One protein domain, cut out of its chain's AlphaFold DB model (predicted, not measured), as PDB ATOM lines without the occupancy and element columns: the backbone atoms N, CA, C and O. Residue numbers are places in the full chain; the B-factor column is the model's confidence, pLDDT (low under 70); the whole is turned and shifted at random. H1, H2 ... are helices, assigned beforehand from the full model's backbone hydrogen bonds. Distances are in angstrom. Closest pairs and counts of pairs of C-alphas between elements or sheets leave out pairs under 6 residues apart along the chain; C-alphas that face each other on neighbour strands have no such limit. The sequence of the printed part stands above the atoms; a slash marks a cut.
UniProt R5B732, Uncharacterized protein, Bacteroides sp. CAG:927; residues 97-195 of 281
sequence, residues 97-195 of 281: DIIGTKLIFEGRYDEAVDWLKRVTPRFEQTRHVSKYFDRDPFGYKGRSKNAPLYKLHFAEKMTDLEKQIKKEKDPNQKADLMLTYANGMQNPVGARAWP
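What this domain is: This is residues 97 to 195 of the 281 residues of an uncharacterized protein of Bacteroides sp. CAG:927 (UniProt R5B732). The longest helix, H4, forms the middle of two helical hairpins joined side by side: H5 folds back along its later part, and H2, paired with H1, packs on its earlier part. H3 sits beyond them near the end of the long axis opposite the H4-H5 turn, and a 23-residue loop leads from it back to H4. The printed part has 99 residues with five named helices, H1 to H5 in order, and no named strand; the class is all helix. It is compact, with a radius of gyration of the C-alphas of 13.6 A, yet elongated, spanning 43 by 28 by 21 A.

Where its parts are: H4 covers residues 150 to 167, 25.7 A long, from C-alpha 150 at (48.302, 17.949, 43.656). H5, residues 171 to 186, is 22.4 A long and ends at C-alpha 186 at (37.451, 26.441, 36.030). H2 covers residues 109 to 116, 10.1 A. H1, residues 97 to 106, is 14.3 A long and starts at C-alpha 97 at (50.955, 25.547, 51.491). H3, residues 121 to 126, is 9.0 A long.

How they stand to each other: H4 touches H5 with residues 158 to 165 alone, the closest C-alphas being Ile 165 and Lys 174 at 5.8 A; this hairpin has a shallow tilt of 27 degrees, opposite ways. H4 touches H2 with residues 151 to 159 alone, closest at the C-alphas of Ala 155 and Tyr 109, 5.1 A, at a shallow tilt of 25 degrees, opposite ways. H1 and H2, also a hairpin, touch at the C-alphas of Gly 100 and Ala 112, their closest, 4.4 A. H3 touches no helix. Every O i to N i+4 pair is within hydrogen-bond range in H1, H3, H4 and H5, and 3 of 4 in H2.

The domain as a whole: The C-alphas of Thr 126 and Asp 170 are the two farthest apart, 43.5 A. The printed part has no cut. The link H3 to H4 is long. Residues 127 to 134, 140 to 148 and 187 to 195 have pLDDT under 70.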
ATOM      1  N   ASP A  97      52.138  26.051  52.188       86.75
ATOM      2  CA  ASP A  97      50.955  25.547  51.491       86.75
ATOM      3  C   ASP A  97      49.885  26.641  51.317       86.75
ATOM      4  O   ASP A  97      49.304  26.796  50.242       86.75
ATOM      5  N   ILE A  98      49.641  27.469  52.338       86.25
ATOM      6  CA  ILE A  98      48.663  28.566  52.236       86.25
ATOM      7  C   ILE A  98      49.142  29.670  51.294       86.25
ATOM      8  O   ILE A  98      48.345  30.161  50.491       86.25
ATOM      9  N   ILE A  99      50.423  30.044  51.359       87.62
ATOM     10  CA  ILE A  99      51.007  31.032  50.445       87.62
ATOM     11  C   ILE A  99      50.891  30.533  49.002       87.62
ATOM     12  O   ILE A  99      50.340  31.244  48.162       87.62
ATOM     13  N   GLY A 100      51.317  29.297  48.730       88.62
ATOM     14  CA  GLY A 100      51.218  28.684  47.405       88.62
ATOM     15  C   GLY A 100      49.777  28.590  46.898       88.62
ATOM     16  O   GLY A 100      49.491  28.950  45.759       88.62
ATOM     17  N   THR A 101      48.836  28.208  47.768       86.06
ATOM     18  CA  THR A 101      47.399  28.159  47.439       86.06
ATOM     19  C   THR A 101      46.865  29.541  47.044       86.06
ATOM     20  O   THR A 101      46.103  29.663  46.084       86.06
ATOM     21  N   LYS A 102      47.278  30.599  47.751       84.75
ATOM     22  CA  LYS A 102      46.886  31.973  47.422       84.75
ATOM     23  C   LYS A 102      47.496  32.448  46.102       84.75
ATOM     24  O   LYS A 102      46.806  33.096  45.322       84.75
ATOM     25  N   LEU A 103      48.752  32.104  45.830       88.88
ATOM     26  CA  LEU A 103      49.421  32.443  44.569       88.88
ATOM     27  C   LEU A 103      48.771  31.747  43.367       88.88
ATOM     28  O   LEU A 103      48.565  32.391  42.340       88.88
ATOM     29  N   ILE A 104      48.351  30.485  43.520       87.88
ATOM     30  CA  ILE A 104      47.524  29.782  42.523       87.88
ATOM     31  C   ILE A 104      46.241  30.571  42.232       87.88
ATOM     32  O   ILE A 104      45.889  30.763  41.070       87.88
ATOM     33  N   PHE A 105      45.555  31.051  43.273       82.75
ATOM     34  CA  PHE A 105      44.325  31.833  43.121       82.75
ATOM     35  C   PHE A 105      44.564  33.184  42.424       82.75
ATOM     36  O   PHE A 105      43.742  33.625  41.623       82.75
ATOM     37  N   GLU A 106      45.697  33.832  42.695       82.75
ATOM     38  CA  GLU A 106      46.096  35.080  42.031       82.75
ATOM     39  C   GLU A 106      46.581  34.875  40.581       82.75
ATOM     40  O   GLU A 106      46.792  35.862  39.877       82.75
ATOM     41  N   GLY A 107      46.743  33.627  40.121       85.12
ATOM     42  CA  GLY A 107      47.289  33.298  38.798       85.12
ATOM     43  C   GLY A 107      48.811  33.450  38.701       85.12
ATOM     44  O   GLY A 107      49.357  33.566  37.609       85.12
ATOM     45  N   ARG A 108      49.513  33.488  39.838       89.31
ATOM     46  CA  ARG A 108      50.976  33.627  39.928       89.31
ATOM     47  C   ARG A 108      51.617  32.248  40.068       89.31
ATOM     48  O   ARG A 108      52.175  31.917  41.114       89.31
ATOM     49  N   TYR A 109      51.474  31.423  39.032       91.62
ATOM     50  CA  TYR A 109      51.828  29.999  39.086       91.62
ATOM     51  C   TYR A 109      53.318  29.749  39.299       91.62
ATOM     52  O   TYR A 109      53.660  28.937  40.153       91.62
ATOM     53  N   ASP A 110      54.187  30.498  38.617       91.56
ATOM     54  CA  ASP A 110      55.644  30.363  38.753       91.56
ATOM     55  C   ASP A 110      56.088  30.525  40.214       91.56
ATOM     56  O   ASP A 110      56.772  29.670  40.769       91.56
ATOM     57  N   GLU A 111      55.604  31.576  40.879       91.06
ATOM     58  CA  GLU A 111      55.897  31.812  42.293       91.06
ATOM     59  C   GLU A 111      55.255  30.743  43.182       91.06
ATOM     60  O   GLU A 111      55.853  30.299  44.161       91.06
ATOM     61  N   ALA A 112      54.034  30.302  42.857       90.31
ATOM     62  CA  ALA A 112      53.364  29.250  43.611       90.31
ATOM     63  C   ALA A 112      54.180  27.952  43.624       90.31
ATOM     64  O   ALA A 112      54.268  27.309  44.672       90.31
ATOM     65  N   VAL A 113      54.804  27.590  42.498       92.19
ATOM     66  CA  VAL A 113      55.680  26.417  42.389       92.19
ATOM     67  C   VAL A 113      56.825  26.494  43.406       92.19
ATOM     68  O   VAL A 113      57.069  25.521  44.119       92.19
ATOM     69  N   ASP A 114      57.481  27.646  43.545       91.19
ATOM     70  CA  ASP A 114      58.621  27.810  44.458       91.19
ATOM     71  C   ASP A 114      58.247  27.645  45.937       91.19
ATOM     72  O   ASP A 114      59.033  27.125  46.739       91.19
ATOM     73  N   TRP A 115      57.029  28.044  46.311       90.31
ATOM     74  CA  TRP A 115      56.501  27.824  47.658       90.31
ATOM     75  C   TRP A 115      56.038  26.382  47.868       90.31
ATOM     76  O   TRP A 115      56.340  25.782  48.901       90.31
ATOM     77  N   LEU A 116      55.338  25.802  46.892       89.06
ATOM     78  CA  LEU A 116      54.751  24.465  47.004       89.06
ATOM     79  C   LEU A 116      55.801  23.349  46.958       89.06
ATOM     80  O   LEU A 116      55.624  22.340  47.633       89.06
ATOM     81  N   LYS A 117      56.941  23.554  46.285       91.19
ATOM     82  CA  LYS A 117      58.098  22.635  46.335       91.19
ATOM     83  C   LYS A 117      58.629  22.397  47.751       91.19
ATOM     84  O   LYS A 117      59.251  21.373  48.013       91.19
ATOM     85  N   ARG A 118      58.400  23.339  48.671       89.12
ATOM     86  CA  ARG A 118      58.844  23.255  50.074       89.12
ATOM     87  C   ARG A 118      57.870  22.463  50.952       89.12
ATOM     88  O   ARG A 118      58.172  22.199  52.114       89.12
ATOM     89  N   VAL A 119      56.700  22.103  50.426       87.50
ATOM     90  CA  VAL A 119      55.693  21.297  51.121       87.50
ATOM     91  C   VAL A 119      55.968  19.825  50.834       87.50
ATOM     92  O   VAL A 119      56.037  19.406  49.684       87.50
ATOM     93  N   THR A 120      56.133  19.012  51.878       87.50
ATOM     94  CA  THR A 120      56.368  17.578  51.690       87.50
ATOM     95  C   THR A 120      55.054  16.830  51.435       87.50
ATOM     96  O   THR A 120      54.021  17.182  52.018       87.50
ATOM     97  N   PRO A 121      55.095  15.731  50.657       83.81
ATOM     98  CA  PRO A 121      53.929  14.888  50.381       83.81
ATOM     99  C   PRO A 121      53.186  14.429  51.644       83.81
ATOM    100  O   PRO A 121      51.959  14.376  51.678       83.81
ATOM    101  N   ARG A 122      53.931  14.129  52.719       84.38
ATOM    102  CA  ARG A 122      53.367  13.687  54.003       84.38
ATOM    103  C   ARG A 122      52.436  14.739  54.607       84.38
ATOM    104  O   ARG A 122      51.418  14.383  55.187       84.38
ATOM    105  N   PHE A 123      52.774  16.019  54.481       84.00
ATOM    106  CA  PHE A 123      51.956  17.103  55.019       84.00
ATOM    107  C   PHE A 123      50.704  17.374  54.182       84.00
ATOM    108  O   PHE A 123      49.642  17.634  54.743       84.00
ATOM    109  N   GLU A 124      50.778  17.274  52.852       77.94
ATOM    110  CA  GLU A 124      49.564  17.376  52.028       77.94
ATOM    111  C   GLU A 124      48.562  16.259  52.364       77.94
ATOM    112  O   GLU A 124      47.355  16.502  52.441       77.94
ATOM    113  N   GLN A 125      49.062  15.052  52.650       76.50
ATOM    114  CA  GLN A 125      48.235  13.912  53.051       76.50
ATOM    115  C   GLN A 125      47.553  14.118  54.415       76.50
ATOM    116  O   GLN A 125      46.381  13.768  54.561       76.50
ATOM    117  N   THR A 126      48.227  14.725  55.405       76.25
ATOM    118  CA  THR A 126      47.616  14.975  56.729       76.25
ATOM    119  C   THR A 126      46.499  16.010  56.688       76.25
ATOM    120  O   THR A 126      45.623  16.001  57.549       76.25
ATOM    121  N   ARG A 127      46.481  16.893  55.684       69.06
ATOM    122  CA  ARG A 127      45.469  17.954  55.577       69.06
ATOM    123  C   ARG A 127      44.070  17.420  55.210       69.06
ATOM    124  O   ARG A 127      43.152  18.227  55.112       69.06
ATOM    125  N   HIS A 128      43.881  16.107  54.993       55.78
ATOM    126  CA  HIS A 128      42.644  15.493  54.456       55.78
ATOM    127  C   HIS A 128      42.150  16.150  53.152       55.78
ATOM    128  O   HIS A 128      40.997  15.993  52.747       55.78
ATOM    129  N   VAL A 129      43.040  16.884  52.485       56.59
ATOM    130  CA  VAL A 129      42.772  17.597  51.244       56.59
ATOM    131  C   VAL A 129      42.728  16.578  50.108       56.59
ATOM    132  O   VAL A 129      41.756  16.580  49.372       56.59
ATOM    133  N   SER A 130      43.664  15.622  50.037       55.16
ATOM    134  CA  SER A 130      43.793  14.673  48.911       55.16
ATOM    135  C   SER A 130      42.484  13.990  48.482       55.16
ATOM    136  O   SER A 130      42.211  13.913  47.289       55.16
ATOM    137  N   LYS A 131      41.611  13.607  49.428       54.91
ATOM    138  CA  LYS A 131      40.313  12.955  49.157       54.91
ATOM    139  C   LYS A 131      39.389  13.763  48.228       54.91
ATOM    140  O   LYS A 131      38.579  13.179  47.516       54.91
ATOM    141  N   TYR A 132      39.487  15.092  48.234       57.22
ATOM    142  CA  TYR A 132      38.666  15.974  47.390       57.22
ATOM    143  C   TYR A 132      39.347  16.342  46.061       57.22
ATOM    144  O   TYR A 132      38.732  16.973  45.204       57.22
ATOM    145  N   PHE A 133      40.604  15.932  45.878       62.94
ATOM    146  CA  PHE A 133      41.494  16.358  44.793       62.94
ATOM    147  C   PHE A 133      41.814  15.215  43.822       62.94
ATOM    148  O   PHE A 133      42.665  15.334  42.944       62.94
ATOM    149  N   ASP A 134      41.065  14.119  43.928       63.78
ATOM    150  CA  ASP A 134      41.228  12.937  43.092       63.78
ATOM    151  C   ASP A 134      40.845  13.166  41.628       63.78
ATOM    152  O   ASP A 134      41.054  12.258  40.839       63.78
ATOM    153  N   ARG A 135      40.300  14.319  41.215       72.25
ATOM    154  CA  ARG A 135      39.983  14.593  39.798       72.25
ATOM    155  C   ARG A 135      41.105  15.338  39.089       72.25
ATOM    156  O   ARG A 135      41.696  16.248  39.660       72.25
ATOM    157  N   ASP A 136      41.344  14.994  37.824       77.94
ATOM    158  CA  ASP A 136      42.235  15.776  36.960       77.94
ATOM    159  C   ASP A 136      41.600  17.147  36.649       77.94
ATOM    160  O   ASP A 136      40.541  17.185  36.020       77.94
ATOM    161  N   PRO A 137      42.211  18.273  37.066       77.88
ATOM    162  CA  PRO A 137      41.678  19.605  36.791       77.88
ATOM    163  C   PRO A 137      41.727  19.993  35.308       77.88
ATOM    164  O   PRO A 137      41.055  20.939  34.911       77.88
ATOM    165  N   PHE A 138      42.485  19.285  34.473       82.25
ATOM    166  CA  PHE A 138      42.636  19.612  33.052       82.25
ATOM    167  C   PHE A 138      41.848  18.686  32.123       82.25
ATOM    168  O   PHE A 138      41.740  18.964  30.931       82.25
ATOM    169  N   GLY A 139      41.314  17.586  32.652       74.50
ATOM    170  CA  GLY A 139      40.574  16.583  31.898       74.50
ATOM    171  C   GLY A 139      39.069  16.663  32.138       74.50
ATOM    172  O   GLY A 139      38.600  17.100  33.185       74.50
ATOM    173  N   TYR A 140      38.288  16.178  31.173       64.50
ATOM    174  CA  TYR A 140      36.833  16.050  31.320       64.50
ATOM    175  C   TYR A 140      36.438  14.880  32.243       64.50
ATOM    176  O   TYR A 140      35.447  14.943  32.975       64.50
ATOM    177  N   LYS A 141      37.219  13.793  32.224       64.56
ATOM    178  CA  LYS A 141      37.024  12.576  33.024       64.56
ATOM    179  C   LYS A 141      38.385  12.016  33.423       64.56
ATOM    180  O   LYS A 141      39.319  12.057  32.634       64.56
ATOM    181  N   GLY A 142      38.468  11.444  34.621       65.25
ATOM    182  CA  GLY A 142      39.668  10.755  35.095       65.25
ATOM    183  C   GLY A 142      40.071  11.164  36.504       65.25
ATOM    184  O   GLY A 142      39.682  12.229  36.996       65.25
ATOM    185  N   ARG A 143      40.833  10.280  37.156       66.50
ATOM    186  CA  ARG A 143      41.489  10.622  38.413       66.50
ATOM    187  C   ARG A 143      42.832  11.292  38.150       66.50
ATOM    188  O   ARG A 143      43.525  10.911  37.207       66.50
ATOM    189  N   SER A 144      43.206  12.257  38.986       67.94
ATOM    190  CA  SER A 144      44.573  12.775  38.990       67.94
ATOM    191  C   SER A 144      45.519  11.645  39.392       67.94
ATOM    192  O   SER A 144      45.314  10.995  40.415       67.94
ATOM    193  N   LYS A 145      46.564  11.400  38.593       62.12
ATOM    194  CA  LYS A 145      47.594  10.398  38.921       62.12
ATOM    195  C   LYS A 145      48.487  10.841  40.092       62.12
ATOM    196  O   LYS A 145      49.152  10.007  40.697       62.12
ATOM    197  N   ASN A 146      48.461  12.127  40.450       61.12
ATOM    198  CA  ASN A 146      49.378  12.743  41.411       61.12
ATOM    199  C   ASN A 146      48.653  13.086  42.722       61.12
ATOM    200  O   ASN A 146      48.377  14.248  43.012       61.12
ATOM    201  N   ALA A 147      48.325  12.059  43.508       60.84
ATOM    202  CA  ALA A 147      47.547  12.195  44.743       60.84
ATOM    203  C   ALA A 147      48.225  12.975  45.902       60.84
ATOM    204  O   ALA A 147      47.499  13.619  46.658       60.84
ATOM    205  N   PRO A 148      49.564  12.955  46.093       64.31
ATOM    206  CA  PRO A 148      50.161  13.565  47.284       64.31
ATOM    207  C   PRO A 148      50.844  14.929  47.058       64.31
ATOM    208  O   PRO A 148      51.370  15.479  48.017       64.31
ATOM    209  N   LEU A 149      50.869  15.451  45.826       78.00
ATOM    210  CA  LEU A 149      51.439  16.767  45.474       78.00
ATOM    211  C   LEU A 149      50.570  17.471  44.425       78.00
ATOM    212  O   LEU A 149      51.051  17.964  43.401       78.00
ATOM    213  N   TYR A 150      49.257  17.464  44.648       80.38
ATOM    214  CA  TYR A 150      48.302  17.949  43.656       80.38
ATOM    215  C   TYR A 150      48.567  19.412  43.297       80.38
ATOM    216  O   TYR A 150      48.585  19.770  42.119       80.38
ATOM    217  N   LYS A 151      48.756  20.268  44.309       85.19
ATOM    218  CA  LYS A 151      48.849  21.722  44.114       85.19
ATOM    219  C   LYS A 151      50.111  22.105  43.363       85.19
ATOM    220  O   LYS A 151      50.053  22.959  42.484       85.19
ATOM    221  N   LEU A 152      51.225  21.454  43.696       88.69
ATOM    222  CA  LEU A 152      52.496  21.655  43.014       88.69
ATOM    223  C   LEU A 152      52.372  21.282  41.535       88.69
ATOM    224  O   LEU A 152      52.612  22.126  40.680       88.69
ATOM    225  N   HIS A 153      51.898  20.068  41.243       87.88
ATOM    226  CA  HIS A 153      51.725  19.611  39.866       87.88
ATOM    227  C   HIS A 153      50.738  20.487  39.080       87.88
ATOM    228  O   HIS A 153      50.935  20.761  37.897       87.88
ATOM    229  N   PHE A 154      49.666  20.946  39.732       88.62
ATOM    230  CA  PHE A 154      48.736  21.894  39.130       88.62
ATOM    231  C   PHE A 154      49.441  23.197  38.736       88.62
ATOM    232  O   PHE A 154      49.302  23.636  37.595       88.62
ATOM    233  N   ALA A 155      50.211  23.791  39.652       91.25
ATOM    234  CA  ALA A 155      50.943  25.024  39.392       91.25
ATOM    235  C   ALA A 155      51.984  24.844  38.272       91.25
ATOM    236  O   ALA A 155      52.020  25.659  37.356       91.25
ATOM    237  N   GLU A 156      52.746  23.744  38.279       93.06
ATOM    238  CA  GLU A 156      53.714  23.411  37.222       93.06
ATOM    239  C   GLU A 156      53.039  23.305  35.850       93.06
ATOM    240  O   GLU A 156      53.473  23.939  34.888       93.06
ATOM    241  N   LYS A 157      51.916  22.583  35.768       92.38
ATOM    242  CA  LYS A 157      51.178  22.423  34.513       92.38
ATOM    243  C   LYS A 157      50.582  23.740  34.011       92.38
ATOM    244  O   LYS A 157      50.610  23.987  32.807       92.38
ATOM    245  N   MET A 158      50.074  24.600  34.897       93.31
ATOM    246  CA  MET A 158      49.603  25.938  34.510       93.31
ATOM    247  C   MET A 158      50.750  26.805  33.980       93.31
ATOM    248  O   MET A 158      50.621  27.393  32.906       93.31
ATOM    249  N   THR A 159      51.884  26.830  34.681       96.06
ATOM    250  CA  THR A 159      53.113  27.507  34.246       96.06
ATOM    251  C   THR A 159      53.556  27.040  32.855       96.06
ATOM    252  O   THR A 159      53.887  27.855  31.987       96.06
ATOM    253  N   ASP A 160      53.553  25.729  32.612       96.06
ATOM    254  CA  ASP A 160      53.967  25.162  31.331       96.06
ATOM    255  C   ASP A 160      52.988  25.502  30.209       96.06
ATOM    256  O   ASP A 160      53.427  25.884  29.123       96.06
ATOM    257  N   LEU A 161      51.678  25.462  30.473       95.00
ATOM    258  CA  LEU A 161      50.660  25.907  29.519       95.00
ATOM    259  C   LEU A 161      50.853  27.379  29.146       95.00
ATOM    260  O   LEU A 161      50.823  27.712  27.963       95.00
ATOM    261  N   GLU A 162      51.127  28.268  30.104       95.19
ATOM    262  CA  GLU A 162      51.396  29.680  29.795       95.19
ATOM    263  C   GLU A 162      52.628  29.854  28.905       95.19
ATOM    264  O   GLU A 162      52.623  30.671  27.978       95.19
ATOM    265  N   LYS A 163      53.687  29.078  29.158       96.88
ATOM    266  CA  LYS A 163      54.897  29.078  28.324       96.88
ATOM    267  C   LYS A 163      54.611  28.535  26.926       96.88
ATOM    268  O   LYS A 163      55.093  29.116  25.954       96.88
ATOM    269  N   GLN A 164      53.835  27.460  26.813       96.69
ATOM    270  CA  GLN A 164      53.453  26.857  25.535       96.69
ATOM    271  C   GLN A 164      52.576  27.809  24.719       96.69
ATOM    272  O   GLN A 164      52.923  28.113  23.585       96.69
ATOM    273  N   ILE A 165      51.536  28.400  25.311       96.06
ATOM    274  CA  ILE A 165      50.646  29.375  24.649       96.06
ATOM    275  C   ILE A 165      51.428  30.579  24.099       96.06
ATOM    276  O   ILE A 165      51.096  31.112  23.034       96.06
ATOM    277  N   LYS A 166      52.464  31.027  24.821       96.12
ATOM    278  CA  LYS A 166      53.340  32.126  24.383       96.12
ATOM    279  C   LYS A 166      54.227  31.732  23.200       96.12
ATOM    280  O   LYS A 166      54.466  32.572  22.336       96.12
ATOM    281  N   LYS A 167      54.732  30.495  23.176       97.44
ATOM    282  CA  LYS A 167      55.647  29.992  22.138       97.44
ATOM    283  C   LYS A 167      54.924  29.505  20.881       97.44
ATOM    284  O   LYS A 167      55.495  29.607  19.798       97.44
ATOM    285  N   GLU A 168      53.710  28.984  21.033       97.12
ATOM    286  CA  GLU A 168      52.978  28.321  19.960       97.12
ATOM    287  C   GLU A 168      52.567  29.304  18.860       97.12
ATOM    288  O   GLU A 168      52.026  30.389  19.128       97.12
ATOM    289  N   LYS A 169      52.846  28.903  17.617       96.06
ATOM    290  CA  LYS A 169      52.561  29.681  16.407       96.06
ATOM    291  C   LYS A 169      51.329  29.155  15.685       96.06
ATOM    292  O   LYS A 169      50.612  29.970  15.105       96.06
ATOM    293  N   ASP A 170      51.088  27.841  15.716       97.56
ATOM    294  CA  ASP A 170      49.924  27.251  15.055       97.56
ATOM    295  C   ASP A 170      48.620  27.678  15.761       97.56
ATOM    296  O   ASP A 170      48.468  27.436  16.964       97.56
ATOM    297  N   PRO A 171      47.660  28.313  15.058       96.19
ATOM    298  CA  PRO A 171      46.427  28.791  15.677       96.19
ATOM    299  C   PRO A 171      45.573  27.683  16.299       96.19
ATOM    300  O   PRO A 171      44.961  27.916  17.342       96.19
ATOM    301  N   ASN A 172      45.535  26.498  15.684       95.81
ATOM    302  CA  ASN A 172      44.698  25.396  16.159       95.81
ATOM    303  C   ASN A 172      45.271  24.797  17.446       95.81
ATOM    304  O   ASN A 172      44.578  24.757  18.463       95.81
ATOM    305  N   GLN A 173      46.561  24.450  17.454       95.38
ATOM    306  CA  GLN A 173      47.232  23.972  18.668       95.38
ATOM    307  C   GLN A 173      47.198  25.010  19.792       95.38
ATOM    308  O   GLN A 173      46.956  24.678  20.955       95.38
ATOM    309  N   LYS A 174      47.368  26.293  19.462       96.44
ATOM    310  CA  LYS A 174      47.248  27.373  20.441       96.44
ATOM    311  C   LYS A 174      45.846  27.457  21.046       96.44
ATOM    312  O   LYS A 174      45.732  27.691  22.250       96.44
ATOM    313  N   ALA A 175      44.798  27.259  20.246       94.25
ATOM    314  CA  ALA A 175      43.426  27.215  20.741       94.25
ATOM    315  C   ALA A 175      43.216  26.034  21.704       94.25
ATOM    316  O   ALA A 175      42.670  26.234  22.789       94.25
ATOM    317  N   ASP A 176      43.729  24.846  21.378       94.00
ATOM    318  CA  ASP A 176      43.641  23.666  22.251       94.00
ATOM    319  C   ASP A 176      44.369  23.870  23.591       94.00
ATOM    320  O   ASP A 176      43.856  23.518  24.663       94.00
ATOM    321  N   LEU A 177      45.542  24.508  23.564       95.19
ATOM    322  CA  LEU A 177      46.279  24.888  24.772       95.19
ATOM    323  C   LEU A 177      45.492  25.890  25.626       95.19
ATOM    324  O   LEU A 177      45.419  25.739  26.848       95.19
ATOM    325  N   MET A 178      44.863  26.888  24.998       92.94
ATOM    326  CA  MET A 178      44.013  27.858  25.695       92.94
ATOM    327  C   MET A 178      42.770  27.205  26.307       92.94
ATOM    328  O   MET A 178      42.405  27.546  27.432       92.94
ATOM    329  N   LEU A 179      42.144  26.248  25.617       90.94
ATOM    330  CA  LEU A 179      41.024  25.469  26.156       90.94
ATOM    331  C   LEU A 179      41.462  24.639  27.366       90.94
ATOM    332  O   LEU A 179      40.784  24.624  28.393       90.94
ATOM    333  N   THR A 180      42.631  24.004  27.283       89.75
ATOM    334  CA  THR A 180      43.205  23.232  28.394       89.75
ATOM    335  C   THR A 180      43.507  24.126  29.599       89.75
ATOM    336  O   THR A 180      43.164  23.777  30.731       89.75
ATOM    337  N   TYR A 181      44.084  25.307  29.368       90.94
ATOM    338  CA  TYR A 181      44.313  26.313  30.405       90.94
ATOM    339  C   TYR A 181      42.997  26.793  31.033       90.94
ATOM    340  O   TYR A 181      42.877  26.854  32.255       90.94
ATOM    341  N   ALA A 182      41.972  27.063  30.218       87.25
ATOM    342  CA  ALA A 182      40.651  27.465  30.694       87.25
ATOM    343  C   ALA A 182      39.985  26.378  31.556       87.25
ATOM    344  O   ALA A 182      39.414  26.695  32.600       87.25
ATOM    345  N   ASN A 183      40.119  25.101  31.185       82.88
ATOM    346  CA  ASN A 183      39.663  23.981  32.015       82.88
ATOM    347  C   ASN A 183      40.389  23.962  33.369       82.88
ATOM    348  O   ASN A 183      39.746  23.858  34.417       82.88
ATOM    349  N   GLY A 184      41.713  24.153  33.352       81.81
ATOM    350  CA  GLY A 184      42.533  24.285  34.557       81.81
ATOM    351  C   GLY A 184      42.128  25.458  35.455       81.81
ATOM    352  O   GLY A 184      42.233  25.350  36.669       81.81
ATOM    353  N   MET A 185      41.599  26.549  34.898       81.31
ATOM    354  CA  MET A 185      41.073  27.686  35.668       81.31
ATOM    355  C   MET A 185      39.706  27.400  36.306       81.31
ATOM    356  O   MET A 185      39.432  27.840  37.423       81.31
ATOM    357  N   GLN A 186      38.833  26.681  35.599       71.69
ATOM    358  CA  GLN A 186      37.451  26.441  36.030       71.69
ATOM    359  C   GLN A 186      37.342  25.325  37.076       71.69
ATOM    360  O   GLN A 186      36.550  25.415  38.018       71.69
ATOM    361  N   ASN A 187      38.138  24.267  36.926       61.94
ATOM    362  CA  ASN A 187      37.939  23.024  37.666       61.94
ATOM    363  C   ASN A 187      38.409  23.031  39.130       61.94
ATOM    364  O   ASN A 187      37.698  22.440  39.941       61.94
ATOM    365  N   PRO A 188      39.509  23.700  39.531       56.09
ATOM    366  CA  PRO A 188      39.901  23.804  40.935       56.09
ATOM    367  C   PRO A 188      38.918  24.643  41.756       56.09
ATOM    368  O   PRO A 188      38.723  24.353  42.922       56.09
ATOM    369  N   VAL A 189      38.256  25.646  41.169       45.56
ATOM    370  CA  VAL A 189      37.485  26.680  41.899       45.56
ATOM    371  C   VAL A 189      35.985  26.353  42.013       45.56
ATOM    372  O   VAL A 189      35.252  27.003  42.760       45.56
ATOM    373  N   GLY A 190      35.506  25.330  41.300       41.31
ATOM    374  CA  GLY A 190      34.111  24.895  41.348       41.31
ATOM    375  C   GLY A 190      33.745  24.143  42.634       41.31
ATOM    376  O   GLY A 190      34.599  23.575  43.314       41.31
ATOM    377  N   ALA A 191      32.438  24.041  42.914       42.62
ATOM    378  CA  ALA A 191      31.847  23.366  44.084       42.62
ATOM    379  C   ALA A 191      32.277  21.894  44.304       42.62
ATOM    380  O   ALA A 191      31.871  21.274  45.283       42.62
ATOM    381  N   ARG A 192      33.068  21.318  43.387       43.28
ATOM    382  CA  ARG A 192      33.515  19.921  43.382       43.28
ATOM    383  C   ARG A 192      35.021  19.721  43.600       43.28
ATOM    384  O   ARG A 192      35.405  18.563  43.712       43.28
ATOM    385  N   ALA A 193      35.846  20.774  43.667       47.78
ATOM    386  CA  ALA A 193      37.291  20.619  43.888       47.78
ATOM    387  C   ALA A 193      37.845  21.506  45.017       47.78
ATOM    388  O   ALA A 193      38.612  20.996  45.828       47.78
ATOM    389  N   TRP A 194      37.447  22.783  45.153       54.09
ATOM    390  CA  TRP A 194      37.868  23.640  46.280       54.09
ATOM    391  C   TRP A 194      36.661  24.233  47.024       54.09
ATOM    392  O   TRP A 194      36.091  25.236  46.603       54.09
ATOM    393  N   PRO A 195      36.290  23.694  48.197       39.41
ATOM    394  CA  PRO A 195      35.251  24.294  49.041       39.41
ATOM    395  C   PRO A 195      35.649  25.658  49.640       39.41
ATOM    396  O   PRO A 195      34.785  26.415  50.076       39.41
TER     397      PRO A 195